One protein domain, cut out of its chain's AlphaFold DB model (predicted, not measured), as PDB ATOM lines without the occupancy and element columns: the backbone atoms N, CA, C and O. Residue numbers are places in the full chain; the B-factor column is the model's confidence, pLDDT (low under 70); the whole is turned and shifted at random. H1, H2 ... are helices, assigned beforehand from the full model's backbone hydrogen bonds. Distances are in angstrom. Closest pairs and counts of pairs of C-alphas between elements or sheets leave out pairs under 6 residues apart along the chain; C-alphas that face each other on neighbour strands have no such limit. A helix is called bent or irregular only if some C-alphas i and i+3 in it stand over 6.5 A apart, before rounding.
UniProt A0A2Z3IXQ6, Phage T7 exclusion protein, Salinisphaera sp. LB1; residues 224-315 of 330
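This is residues 224 to 315 of the 330 residues of the protein "Phage T7 exclusion protein" of Salinisphaera sp. LB1 (UniProt A0A2Z3IXQ6). A helical hairpin, H1 and H2, has the longest helix, H4, packed on H1 and short H3 on H2, while H5 is an arm beyond H4. The printed part has 92 residues with five named helices, H1 to H5 in chain order: all helix, compact, radius of gyration of the C-alphas 13.8 A, spans 40 by 28 by 20 A.

Find C-alpha 280 at (-53.535, -10.624, -25.144); H4 runs 25.5 A to residue 297, with a kink of 35 degrees near 291, and is only just irregular: C-alphas 291 and 294 are 6.6 A apart. H1 is residues 224 to 239, 21.9 A; H2, 244 to 257, 19.8 A; H3, 268 to 275, 10.4 A; H5, 301 to 314, 21.1 A, ends at (-43.207, -42.667, -3.178).

H4 touches H1, closest C-alphas Ala 285 and Thr 231, 5.1 A. H1 touches H2 at Leu 236 and Phe 246, closest C-alphas 6.3 A. H2 touches H3 at Glu 245 and Leu 275, closest C-alphas 6.5 A. H4 and H5 meet only through their link. O i to N i+4 pairs are within hydrogen-bond range throughout H1, H2 and H3, 11 of 14 in H4, 9 of 10 in H5.

The printed part has no cut and no long link; pLDDT is under 70 at residues 264 and 296 to 315.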
ATOM      1  N   ALA A 224     -40.750 -25.586 -15.692       87.00
ATOM      2  CA  ALA A 224     -42.170 -25.312 -15.499       87.00
ATOM      3  C   ALA A 224     -42.383 -24.240 -14.424       87.00
ATOM      4  O   ALA A 224     -43.116 -23.281 -14.649       87.00
ATOM      5  N   GLU A 225     -41.693 -24.356 -13.292       89.19
ATOM      6  CA  GLU A 225     -41.769 -23.405 -12.186       89.19
ATOM      7  C   GLU A 225     -41.261 -22.023 -12.605       89.19
ATOM      8  O   GLU A 225     -41.926 -21.018 -12.358       89.19
ATOM      9  N   THR A 226     -40.131 -21.978 -13.315       89.88
ATOM     10  CA  THR A 226     -39.571 -20.736 -13.862       89.88
ATOM     11  C   THR A 226     -40.542 -20.077 -14.834       89.88
ATOM     12  O   THR A 226     -40.787 -18.875 -14.746       89.88
ATOM     13  N   ARG A 227     -41.123 -20.854 -15.756       90.06
ATOM     14  CA  ARG A 227     -42.086 -20.342 -16.734       90.06
ATOM     15  C   ARG A 227     -43.302 -19.744 -16.034       90.06
ATOM     16  O   ARG A 227     -43.677 -18.623 -16.348       90.06
ATOM     17  N   ILE A 228     -43.872 -20.457 -15.060       92.25
ATOM     18  CA  ILE A 228     -45.014 -19.985 -14.268       92.25
ATOM     19  C   ILE A 228     -44.669 -18.681 -13.549       92.25
ATOM     20  O   ILE A 228     -45.420 -17.715 -13.649       92.25
ATOM     21  N   TYR A 229     -43.523 -18.637 -12.866       92.19
ATOM     22  CA  TYR A 229     -43.082 -17.461 -12.124       92.19
ATOM     23  C   TYR A 229     -42.914 -16.234 -13.030       92.19
ATOM     24  O   TYR A 229     -43.475 -15.178 -12.747       92.19
ATOM     25  N   VAL A 230     -42.213 -16.380 -14.160       93.25
ATOM     26  CA  VAL A 230     -42.008 -15.283 -15.119       93.25
ATOM     27  C   VAL A 230     -43.332 -14.841 -15.745       93.25
ATOM     28  O   VAL A 230     -43.560 -13.642 -15.877       93.25
ATOM     29  N   THR A 231     -44.234 -15.769 -16.086       93.75
ATOM     30  CA  THR A 231     -45.575 -15.413 -16.577       93.75
ATOM     31  C   THR A 231     -46.337 -14.587 -15.545       93.75
ATOM     32  O   THR A 231     -46.864 -13.536 -15.898       93.75
ATOM     33  N   LEU A 232     -46.368 -15.014 -14.277       94.75
ATOM     34  CA  LEU A 232     -47.048 -14.270 -13.216       94.75
ATOM     35  C   LEU A 232     -46.444 -12.876 -13.024       94.75
ATOM     36  O   LEU A 232     -47.201 -11.921 -12.921       94.75
ATOM     37  N   LEU A 233     -45.115 -12.732 -13.041       95.06
ATOM     38  CA  LEU A 233     -44.463 -11.422 -12.933       95.06
ATOM     39  C   LEU A 233     -44.816 -10.482 -14.092       95.06
ATOM     40  O   LEU A 233     -45.077  -9.302 -13.873       95.06
ATOM     41  N   LEU A 234     -44.831 -10.992 -15.325       94.62
ATOM     42  CA  LEU A 234     -45.168 -10.191 -16.504       94.62
ATOM     43  C   LEU A 234     -46.642  -9.766 -16.494       94.62
ATOM     44  O   LEU A 234     -46.943  -8.617 -16.810       94.62
ATOM     45  N   VAL A 235     -47.547 -10.661 -16.084       94.12
ATOM     46  CA  VAL A 235     -48.975 -10.341 -15.931       94.12
ATOM     47  C   VAL A 235     -49.201  -9.376 -14.769       94.12
ATOM     48  O   VAL A 235     -49.956  -8.425 -14.929       94.12
ATOM     49  N   LEU A 236     -48.506  -9.549 -13.640       95.81
ATOM     50  CA  LEU A 236     -48.538  -8.608 -12.519       95.81
ATOM     51  C   LEU A 236     -48.136  -7.201 -12.973       95.81
ATOM     52  O   LEU A 236     -48.813  -6.232 -12.650       95.81
ATOM     53  N   ASN A 237     -47.064  -7.095 -13.758       95.31
ATOM     54  CA  ASN A 237     -46.589  -5.817 -14.282       95.31
ATOM     55  C   ASN A 237     -47.558  -5.185 -15.298       95.31
ATOM     56  O   ASN A 237     -47.685  -3.966 -15.338       95.31
ATOM     57  N   ALA A 238     -48.220  -5.990 -16.133       92.62
ATOM     58  CA  ALA A 238     -49.123  -5.488 -17.170       92.62
ATOM     59  C   ALA A 238     -50.533  -5.157 -16.648       92.62
ATOM     60  O   ALA A 238     -51.136  -4.181 -17.086       92.62
ATOM     61  N   CYS A 239     -51.067  -5.976 -15.741       90.62
ATOM     62  CA  CYS A 239     -52.464  -5.928 -15.306       90.62
ATOM     63  C   CYS A 239     -52.636  -5.429 -13.860       90.62
ATOM     64  O   CYS A 239     -53.727  -5.003 -13.496       90.62
ATOM     65  N   GLY A 240     -51.582  -5.456 -13.040       91.38
ATOM     66  CA  GLY A 240     -51.639  -5.105 -11.621       91.38
ATOM     67  C   GLY A 240     -52.154  -6.239 -10.725       91.38
ATOM     68  O   GLY A 240     -52.809  -7.181 -11.178       91.38
ATOM     69  N   GLU A 241     -51.851  -6.140  -9.428       91.94
ATOM     70  CA  GLU A 241     -52.152  -7.174  -8.422       91.94
ATOM     71  C   GLU A 241     -53.660  -7.350  -8.171       91.94
ATOM     72  O   GLU A 241     -54.134  -8.453  -7.903       91.94
ATOM     73  N   GLU A 242     -54.429  -6.269  -8.308       92.38
ATOM     74  CA  GLU A 242     -55.880  -6.271  -8.090       92.38
ATOM     75  C   GLU A 242     -56.684  -6.753  -9.308       92.38
ATOM     76  O   GLU A 242     -57.906  -6.879  -9.229       92.38
ATOM     77  N   SER A 243     -56.029  -7.044 -10.439       92.44
ATOM     78  CA  SER A 243     -56.735  -7.540 -11.624       92.44
ATOM     79  C   SER A 243     -57.316  -8.938 -11.397       92.44
ATOM     80  O   SER A 243     -56.668  -9.840 -10.853       92.44
ATOM     81  N   GLY A 244     -58.552  -9.142 -11.860       90.44
ATOM     82  CA  GLY A 244     -59.227 -10.437 -11.758       90.44
ATOM     83  C   GLY A 244     -58.502 -11.532 -12.546       90.44
ATOM     84  O   GLY A 244     -58.522 -12.700 -12.156       90.44
ATOM     85  N   GLU A 245     -57.821 -11.160 -13.630       89.31
ATOM     86  CA  GLU A 245     -56.959 -12.030 -14.421       89.31
ATOM     87  C   GLU A 245     -55.759 -12.526 -13.610       89.31
ATOM     88  O   GLU A 245     -55.507 -13.732 -13.573       89.31
ATOM     89  N   PHE A 246     -55.040 -11.625 -12.931       93.69
ATOM     90  CA  PHE A 246     -53.863 -11.985 -12.143       93.69
ATOM     91  C   PHE A 246     -54.218 -12.879 -10.950       93.69
ATOM     92  O   PHE A 246     -53.530 -13.874 -10.700       93.69
ATOM     93  N   GLN A 247     -55.318 -12.587 -10.252       94.50
ATOM     94  CA  GLN A 247     -55.774 -13.393  -9.114       94.50
ATOM     95  C   GLN A 247     -56.134 -14.823  -9.540       94.50
ATOM     96  O   GLN A 247     -55.589 -15.786  -8.995       94.50
ATOM     97  N   LYS A 248     -56.958 -14.977 -10.586       93.50
ATOM     98  CA  LYS A 248     -57.327 -16.296 -11.135       93.50
ATOM     99  C   LYS A 248     -56.115 -17.065 -11.661       93.50
ATOM    100  O   LYS A 248     -56.009 -18.277 -11.466       93.50
ATOM    101  N   LEU A 249     -55.181 -16.374 -12.320       93.56
ATOM    102  CA  LEU A 249     -53.957 -16.994 -12.821       93.56
ATOM    103  C   LEU A 249     -53.050 -17.459 -11.675       93.56
ATOM    104  O   LEU A 249     -52.443 -18.523 -11.771       93.56
ATOM    105  N   THR A 250     -52.995 -16.703 -10.578       93.94
ATOM    106  CA  THR A 250     -52.248 -17.063  -9.367       93.94
ATOM    107  C   THR A 250     -52.841 -18.295  -8.685       93.94
ATOM    108  O   THR A 250     -52.094 -19.180  -8.266       93.94
ATOM    109  N   GLU A 251     -54.168 -18.402  -8.602       93.12
ATOM    110  CA  GLU A 251     -54.844 -19.599  -8.084       93.12
ATOM    111  C   GLU A 251     -54.534 -20.836  -8.937       93.12
ATOM    112  O   GLU A 251     -54.082 -21.855  -8.407       93.12
ATOM    113  N   LEU A 252     -54.668 -20.723 -10.264       92.06
ATOM    114  CA  LEU A 252     -54.318 -21.797 -11.195       92.06
ATOM    115  C   LEU A 252     -52.838 -22.191 -11.067       92.06
ATOM    116  O   LEU A 252     -52.504 -23.374 -10.994       92.06
ATOM    117  N   ALA A 253     -51.942 -21.206 -11.011       92.50
ATOM    118  CA  ALA A 253     -50.513 -21.432 -10.850       92.50
ATOM    119  C   ALA A 253     -50.195 -22.183  -9.552       92.50
ATOM    120  O   ALA A 253     -49.394 -23.116  -9.579       92.50
ATOM    121  N   ARG A 254     -50.847 -21.843  -8.429       91.81
ATOM    122  CA  ARG A 254     -50.686 -22.564  -7.153       91.81
ATOM    123  C   ARG A 254     -51.088 -24.032  -7.272       91.81
ATOM    124  O   ARG A 254     -50.408 -24.878  -6.696       91.81
ATOM    125  N   GLU A 255     -52.148 -24.356  -8.011       89.19
ATOM    126  CA  GLU A 255     -52.534 -25.754  -8.237       89.19
ATOM    127  C   GLU A 255     -51.515 -26.509  -9.091       89.19
ATOM    128  O   GLU A 255     -51.127 -27.629  -8.747       89.19
ATOM    129  N   VAL A 256     -51.036 -25.888 -10.171       88.81
ATOM    130  CA  VAL A 256     -50.030 -26.491 -11.056       88.81
ATOM    131  C   VAL A 256     -48.704 -26.703 -10.313       88.81
ATOM    132  O   VAL A 256     -48.101 -27.771 -10.422       88.81
ATOM    133  N   LEU A 257     -48.283 -25.739  -9.488       88.31
ATOM    134  CA  LEU A 257     -47.058 -25.800  -8.681       88.31
ATOM    135  C   LEU A 257     -47.101 -26.848  -7.559       88.31
ATOM    136  O   LEU A 257     -46.054 -27.183  -7.014       88.31
ATOM    137  N   ARG A 258     -48.264 -27.431  -7.231       88.19
ATOM    138  CA  ARG A 258     -48.311 -28.622  -6.358       88.19
ATOM    139  C   ARG A 258     -47.763 -29.869  -7.049       88.19
ATOM    140  O   ARG A 258     -47.430 -30.836  -6.370       88.19
ATOM    141  N   ARG A 259     -47.753 -29.895  -8.389       84.19
ATOM    142  CA  ARG A 259     -47.345 -31.046  -9.212       84.19
ATOM    143  C   ARG A 259     -46.613 -30.596 -10.492       84.19
ATOM    144  O   ARG A 259     -47.028 -30.983 -11.589       84.19
ATOM    145  N   PRO A 260     -45.522 -29.812 -10.387       78.38
ATOM    146  CA  PRO A 260     -44.858 -29.193 -11.536       78.38
ATOM    147  C   PRO A 260     -44.238 -30.212 -12.503       78.38
ATOM    148  O   PRO A 260     -44.052 -29.918 -13.676       78.38
ATOM    149  N   TRP A 261     -43.985 -31.449 -12.061       79.38
ATOM    150  CA  TRP A 261     -43.470 -32.537 -12.902       79.38
ATOM    151  C   TRP A 261     -44.505 -33.153 -13.863       79.38
ATOM    152  O   TRP A 261     -44.134 -33.973 -14.708       79.38
ATOM    153  N   LYS A 262     -45.800 -32.820 -13.734       79.06
ATOM    154  CA  LYS A 262     -46.878 -33.402 -14.561       79.06
ATOM    155  C   LYS A 262     -47.062 -32.739 -15.923       79.06
ATOM    156  O   LYS A 262     -47.749 -33.301 -16.770       79.06
ATOM    157  N   GLY A 263     -46.469 -31.576 -16.152       72.19
ATOM    158  CA  GLY A 263     -46.648 -30.840 -17.396       72.19
ATOM    159  C   GLY A 263     -45.680 -29.673 -17.494       72.19
ATOM    160  O   GLY A 263     -44.911 -29.429 -16.568       72.19
ATOM    161  N   PRO A 264     -45.686 -28.941 -18.610       68.12
ATOM    162  CA  PRO A 264     -44.708 -27.889 -18.830       68.12
ATOM    163  C   PRO A 264     -45.040 -26.592 -18.063       68.12
ATOM    164  O   PRO A 264     -44.267 -25.641 -18.137       68.12
ATOM    165  N   GLY A 265     -46.147 -26.549 -17.308       77.19
ATOM    166  CA  GLY A 265     -46.539 -25.450 -16.424       77.19
ATOM    167  C   GLY A 265     -47.942 -24.924 -16.742       77.19
ATOM    168  O   GLY A 265     -48.859 -25.708 -16.970       77.19
ATOM    169  N   LEU A 266     -48.112 -23.596 -16.766       85.75
ATOM    170  CA  LEU A 266     -49.340 -22.944 -17.241       85.75
ATOM    171  C   LEU A 266     -49.492 -23.170 -18.750       85.75
ATOM    172  O   LEU A 266     -48.735 -22.602 -19.536       85.75
ATOM    173  N   ASP A 267     -50.427 -24.029 -19.146       86.00
ATOM    174  CA  ASP A 267     -50.733 -24.308 -20.550       86.00
ATOM    175  C   ASP A 267     -51.888 -23.441 -21.040       86.00
ATOM    176  O   ASP A 267     -52.833 -23.178 -20.294       86.00
ATOM    177  N   ARG A 268     -51.855 -23.046 -22.318       89.44
ATOM    178  CA  ARG A 268     -52.856 -22.143 -22.912       89.44
ATOM    179  C   ARG A 268     -54.294 -22.610 -22.668       89.44
ATOM    180  O   ARG A 268     -55.127 -21.818 -22.253       89.44
ATOM    181  N   LYS A 269     -54.558 -23.915 -22.814       89.00
ATOM    182  CA  LYS A 269     -55.876 -24.523 -22.544       89.00
ATOM    183  C   LYS A 269     -56.323 -24.370 -21.085       89.00
ATOM    184  O   LYS A 269     -57.507 -24.193 -20.819       89.00
ATOM    185  N   ALA A 270     -55.393 -24.480 -20.136       88.19
ATOM    186  CA  ALA A 270     -55.695 -24.338 -18.714       88.19
ATOM    187  C   ALA A 270     -56.001 -22.875 -18.364       88.19
ATOM    188  O   ALA A 270     -56.947 -22.609 -17.626       88.19
ATOM    189  N   VAL A 271     -55.246 -21.942 -18.949       91.38
ATOM    190  CA  VAL A 271     -55.465 -20.497 -18.798       91.38
ATOM    191  C   VAL A 271     -56.796 -20.075 -19.415       91.38
ATOM    192  O   VAL A 271     -57.581 -19.403 -18.754       91.38
ATOM    193  N   GLU A 272     -57.100 -20.536 -20.628       92.44
ATOM    194  CA  GLU A 272     -58.371 -20.270 -21.307       92.44
ATOM    195  C   GLU A 272     -59.568 -20.747 -20.477       92.44
ATOM    196  O   GLU A 272     -60.532 -20.007 -20.285       92.44
ATOM    197  N   LYS A 273     -59.475 -21.952 -19.898       90.19
ATOM    198  CA  LYS A 273     -60.503 -22.490 -19.000       90.19
ATOM    199  C   LYS A 273     -60.673 -21.654 -17.724       90.19
ATOM    200  O   LYS A 273     -61.796 -21.515 -17.251       90.19
ATOM    201  N   ALA A 274     -59.586 -21.138 -17.150       88.75
ATOM    202  CA  ALA A 274     -59.624 -20.379 -15.899       88.75
ATOM    203  C   ALA A 274     -60.115 -18.934 -16.085       88.75
ATOM    204  O   ALA A 274     -60.837 -18.405 -15.240       88.75
ATOM    205  N   LEU A 275     -59.735 -18.293 -17.191       90.00
ATOM    206  CA  LEU A 275     -60.032 -16.887 -17.460       90.00
ATOM    207  C   LEU A 275     -61.263 -16.680 -18.362       90.00
ATOM    208  O   LEU A 275     -61.769 -15.565 -18.431       90.00
ATOM    209  N   GLY A 276     -61.780 -17.731 -19.012       86.81
ATOM    210  CA  GLY A 276     -62.875 -17.637 -19.992       86.81
ATOM    211  C   GLY A 276     -62.421 -17.165 -21.382       86.81
ATOM    212  O   GLY A 276     -63.242 -16.794 -22.215       86.81
ATOM    213  N   GLY A 277     -61.110 -17.156 -21.608       88.94
ATOM    214  CA  GLY A 277     -60.405 -16.646 -22.781       88.94
ATOM    215  C   GLY A 277     -58.932 -16.434 -22.424       88.94
ATOM    216  O   GLY A 277     -58.563 -16.559 -21.259       88.94
ATOM    217  N   VAL A 278     -58.070 -16.119 -23.392       88.81
ATOM    218  CA  VAL A 278     -56.678 -15.745 -23.089       88.81
ATOM    219  C   VAL A 278     -56.473 -14.275 -23.447       88.81
ATOM    220  O   VAL A 278     -56.385 -13.951 -24.634       88.81
ATOM    221  N   PRO A 279     -56.441 -13.367 -22.451       92.12
ATOM    222  CA  PRO A 279     -56.150 -11.961 -22.692       92.12
ATOM    223  C   PRO A 279     -54.814 -11.799 -23.416       92.12
ATOM    224  O   PRO A 279     -53.859 -12.525 -23.139       92.12
ATOM    225  N   ALA A 280     -54.724 -10.816 -24.314       92.19
ATOM    226  CA  ALA A 280     -53.535 -10.624 -25.144       92.19
ATOM    227  C   ALA A 280     -52.256 -10.401 -24.314       92.19
ATOM    228  O   ALA A 280     -51.188 -10.863 -24.708       92.19
ATOM    229  N   GLU A 281     -52.365  -9.745 -23.155       91.56
ATOM    230  CA  GLU A 281     -51.235  -9.565 -22.232       91.56
ATOM    231  C   GLU A 281     -50.776 -10.879 -21.594       91.56
ATOM    232  O   GLU A 281     -49.577 -11.121 -21.476       91.56
ATOM    233  N   VAL A 282     -51.713 -11.764 -21.241       92.06
ATOM    234  CA  VAL A 282     -51.398 -13.079 -20.667       92.06
ATOM    235  C   VAL A 282     -50.759 -13.980 -21.724       92.06
ATOM    236  O   VAL A 282     -49.757 -14.631 -21.439       92.06
ATOM    237  N   GLU A 283     -51.271 -13.968 -22.958       93.25
ATOM    238  CA  GLU A 283     -50.675 -14.718 -24.072       93.25
ATOM    239  C   GLU A 283     -49.234 -14.249 -24.339       93.25
ATOM    240  O   GLU A 283     -48.310 -15.063 -24.362       93.25
ATOM    241  N   ARG A 284     -49.012 -12.929 -24.436       93.69
ATOM    242  CA  ARG A 284     -47.665 -12.350 -24.584       93.69
ATOM    243  C   ARG A 284     -46.740 -12.744 -23.435       93.69
ATOM    244  O   ARG A 284     -45.590 -13.117 -23.672       93.69
ATOM    245  N   ALA A 285     -47.228 -12.681 -22.198       93.69
ATOM    246  CA  ALA A 285     -46.464 -13.062 -21.015       93.69
ATOM    247  C   ALA A 285     -46.067 -14.546 -21.034       93.69
ATOM    248  O   ALA A 285     -44.940 -14.889 -20.674       93.69
ATOM    249  N   MET A 286     -46.961 -15.430 -21.477       92.44
ATOM    250  CA  MET A 286     -46.684 -16.862 -21.620       92.44
ATOM    251  C   MET A 286     -45.644 -17.142 -22.708       92.44
ATOM    252  O   MET A 286     -44.725 -17.933 -22.484       92.44
ATOM    253  N   GLU A 287     -45.738 -16.475 -23.862       92.50
ATOM    254  CA  GLU A 287     -44.759 -16.608 -24.946       92.50
ATOM    255  C   GLU A 287     -43.366 -16.122 -24.525       92.50
ATOM    256  O   GLU A 287     -42.370 -16.825 -24.730       92.50
ATOM    257  N   LEU A 288     -43.284 -14.946 -23.894       92.38
ATOM    258  CA  LEU A 288     -42.031 -14.391 -23.379       92.38
ATOM    259  C   LEU A 288     -41.429 -15.291 -22.297       92.38
ATOM    260  O   LEU A 288     -40.254 -15.647 -22.382       92.38
ATOM    261  N   ALA A 289     -42.234 -15.735 -21.329       91.38
ATOM    262  CA  ALA A 289     -41.786 -16.668 -20.300       91.38
ATOM    263  C   ALA A 289     -41.277 -17.984 -20.904       91.38
ATOM    264  O   ALA A 289     -40.264 -18.514 -20.454       91.38
ATOM    265  N   GLY A 290     -41.923 -18.489 -21.961       88.25
ATOM    266  CA  GLY A 290     -41.488 -19.681 -22.689       88.25
ATOM    267  C   GLY A 290     -40.114 -19.536 -23.351       88.25
ATOM    268  O   GLY A 290     -39.374 -20.519 -23.414       88.25
ATOM    269  N   ARG A 291     -39.748 -18.324 -23.792       89.06
ATOM    270  CA  ARG A 291     -38.422 -18.004 -24.359       89.06
ATOM    271  C   ARG A 291     -37.360 -17.752 -23.290       89.06
ATOM    272  O   ARG A 291     -36.197 -18.074 -23.509       89.06
ATOM    273  N   ILE A 292     -37.754 -17.195 -22.145       87.12
ATOM    274  CA  ILE A 292     -36.852 -16.851 -21.036       87.12
ATOM    275  C   ILE A 292     -36.517 -18.086 -20.187       87.12
ATOM    276  O   ILE A 292     -35.356 -18.315 -19.853       87.12
ATOM    277  N   ALA A 293     -37.513 -18.919 -19.871       84.19
ATOM    278  CA  ALA A 293     -37.378 -20.052 -18.956       84.19
ATOM    279  C   ALA A 293     -36.249 -21.052 -19.300       84.19
ATOM    280  O   ALA A 293     -35.590 -21.514 -18.366       84.19
ATOM    281  N   PRO A 294     -35.939 -21.377 -20.575       80.81
ATOM    282  CA  PRO A 294     -34.799 -22.234 -20.908       80.81
ATOM    283  C   PRO A 294     -33.449 -21.669 -20.440       80.81
ATOM    284  O   PRO A 294     -32.590 -22.436 -20.010       80.81
ATOM    285  N   GLY A 295     -33.271 -20.342 -20.470       73.12
ATOM    286  CA  GLY A 295     -32.034 -19.677 -20.040       73.12
ATOM    287  C   GLY A 295     -31.773 -19.791 -18.535       73.12
ATOM    288  O   GLY A 295     -30.623 -19.837 -18.106       73.12
ATOM    289  N   PHE A 296     -32.834 -19.919 -17.741       67.69
ATOM    290  CA  PHE A 296     -32.763 -20.111 -16.291       67.69
ATOM    291  C   PHE A 296     -32.799 -21.599 -15.892       67.69
ATOM    292  O   PHE A 296     -32.199 -21.982 -14.893       67.69
ATOM    293  N   GLY A 297     -33.438 -22.453 -16.703       56.53
ATOM    294  CA  GLY A 297     -33.572 -23.895 -16.464       56.53
ATOM    295  C   GLY A 297     -32.428 -24.769 -16.999       56.53
ATOM    296  O   GLY A 297     -32.378 -25.956 -16.680       56.53
ATOM    297  N   GLY A 298     -31.500 -24.219 -17.794       51.28
ATOM    298  CA  GLY A 298     -30.426 -24.973 -18.463       51.28
ATOM    299  C   GLY A 298     -29.444 -25.703 -17.532       51.28
ATOM    300  O   GLY A 298     -28.877 -26.719 -17.925       51.28
ATOM    301  N   ARG A 299     -29.295 -25.261 -16.275       49.19
ATOM    302  CA  ARG A 299     -28.533 -25.987 -15.233       49.19
ATOM    303  C   ARG A 299     -29.369 -27.020 -14.457       49.19
ATOM    304  O   ARG A 299     -28.805 -27.834 -13.738       49.19
ATOM    305  N   CYS A 300     -30.692 -27.033 -14.637       49.12
ATOM    306  CA  CYS A 300     -31.658 -27.773 -13.811       49.12
ATOM    307  C   CYS A 300     -32.267 -29.013 -14.505       49.12
ATOM    308  O   CYS A 300     -33.052 -29.747 -13.899       49.12
ATOM    309  N   ALA A 301     -31.922 -29.288 -15.771       45.97
ATOM    310  CA  ALA A 301     -32.509 -30.386 -16.553       45.97
ATOM    311  C   ALA A 301     -32.269 -31.792 -15.951       45.97
ATOM    312  O   ALA A 301     -33.063 -32.708 -16.184       45.97
ATOM    313  N   GLY A 302     -31.212 -31.966 -15.148       47.50
ATOM    314  CA  GLY A 302     -30.944 -33.207 -14.408       47.50
ATOM    315  C   GLY A 302     -31.873 -33.428 -13.204       47.50
ATOM    316  O   GLY A 302     -32.276 -34.560 -12.941       47.50
ATOM    317  N   GLN A 303     -32.284 -32.360 -12.513       47.09
ATOM    318  CA  GLN A 303     -33.087 -32.434 -11.280       47.09
ATOM    319  C   GLN A 303     -34.579 -32.670 -11.539       47.09
ATOM    320  O   GLN A 303     -35.215 -33.396 -10.783       47.09
ATOM    321  N   SER A 304     -35.142 -32.153 -12.637       45.56
ATOM    322  CA  SER A 304     -36.546 -32.434 -12.997       45.56
ATOM    323  C   SER A 304     -36.778 -33.926 -13.302       45.56
ATOM    324  O   SER A 304     -37.807 -34.493 -12.931       45.56
ATOM    325  N   LYS A 305     -35.778 -34.600 -13.894       46.69
ATOM    326  CA  LYS A 305     -35.789 -36.061 -14.079       46.69
ATOM    327  C   LYS A 305     -35.633 -36.813 -12.750       46.69
ATOM    328  O   LYS A 305     -36.327 -37.805 -12.552       46.69
ATOM    329  N   ALA A 306     -34.790 -36.322 -11.837       45.09
ATOM    330  CA  ALA A 306     -34.604 -36.908 -10.506       45.09
ATOM    331  C   ALA A 306     -35.861 -36.788  -9.617       45.09
ATOM    332  O   ALA A 306     -36.268 -37.777  -9.017       45.09
ATOM    333  N   ASN A 307     -36.546 -35.637  -9.612       48.59
ATOM    334  CA  ASN A 307     -37.820 -35.457  -8.893       48.59
ATOM    335  C   ASN A 307     -38.939 -36.346  -9.452       48.59
ATOM    336  O   ASN A 307     -39.764 -36.862  -8.700       48.59
ATOM    337  N   LYS A 308     -38.955 -36.575 -10.772       47.38
ATOM    338  CA  LYS A 308     -39.891 -37.516 -11.399       47.38
ATOM    339  C   LYS A 308     -39.617 -38.970 -10.984       47.38
ATOM    340  O   LYS A 308     -40.566 -39.740 -10.881       47.38
ATOM    341  N   ALA A 309     -38.356 -39.331 -10.731       44.59
ATOM    342  CA  ALA A 309     -37.956 -40.665 -10.284       44.59
ATOM    343  C   ALA A 309     -38.205 -40.902  -8.780       44.59
ATOM    344  O   ALA A 309     -38.686 -41.970  -8.415       44.59
ATOM    345  N   LEU A 310     -37.948 -39.905  -7.922       46.00
ATOM    346  CA  LEU A 310     -38.205 -39.979  -6.474       46.00
ATOM    347  C   LEU A 310     -39.693 -40.220  -6.170       46.00
ATOM    348  O   LEU A 310     -40.032 -41.127  -5.417       46.00
ATOM    349  N   HIS A 311     -40.597 -39.505  -6.843       49.44
ATOM    350  CA  HIS A 311     -42.035 -39.655  -6.592       49.44
ATOM    351  C   HIS A 311     -42.683 -40.880  -7.258       49.44
ATOM    352  O   HIS A 311     -43.720 -41.338  -6.790       49.44
ATOM    353  N   GLN A 312     -42.070 -41.463  -8.296       44.19
ATOM    354  CA  GLN A 312     -42.484 -42.788  -8.787       44.19
ATOM    355  C   GLN A 312     -42.206 -43.896  -7.757       44.19
ATOM    356  O   GLN A 312     -42.879 -44.924  -7.781       44.19
ATOM    357  N   HIS A 313     -41.247 -43.679  -6.851       38.72
ATOM    358  CA  HIS A 313     -40.973 -44.565  -5.722       38.72
ATOM    359  C   HIS A 313     -41.898 -44.294  -4.518       38.72
ATOM    360  O   HIS A 313     -42.291 -45.244  -3.842       38.72
ATOM    361  N   ASP A 314     -42.297 -43.039  -4.280       38.25
ATOM    362  CA  ASP A 314     -43.207 -42.667  -3.178       38.25
ATOM    363  C   ASP A 314     -44.655 -43.149  -3.389       38.25
ATOM    364  O   ASP A 314     -45.325 -43.512  -2.422       38.25
ATOM    365  N   ASP A 315     -45.135 -43.241  -4.637       37.84
ATOM    366  CA  ASP A 315     -46.464 -43.805  -4.947       37.84
ATOM    367  C   ASP A 315     -46.568 -45.313  -4.597       37.84
ATOM    368  O   ASP A 315     -47.670 -45.863  -4.534       37.84
TER     369      ASP A 315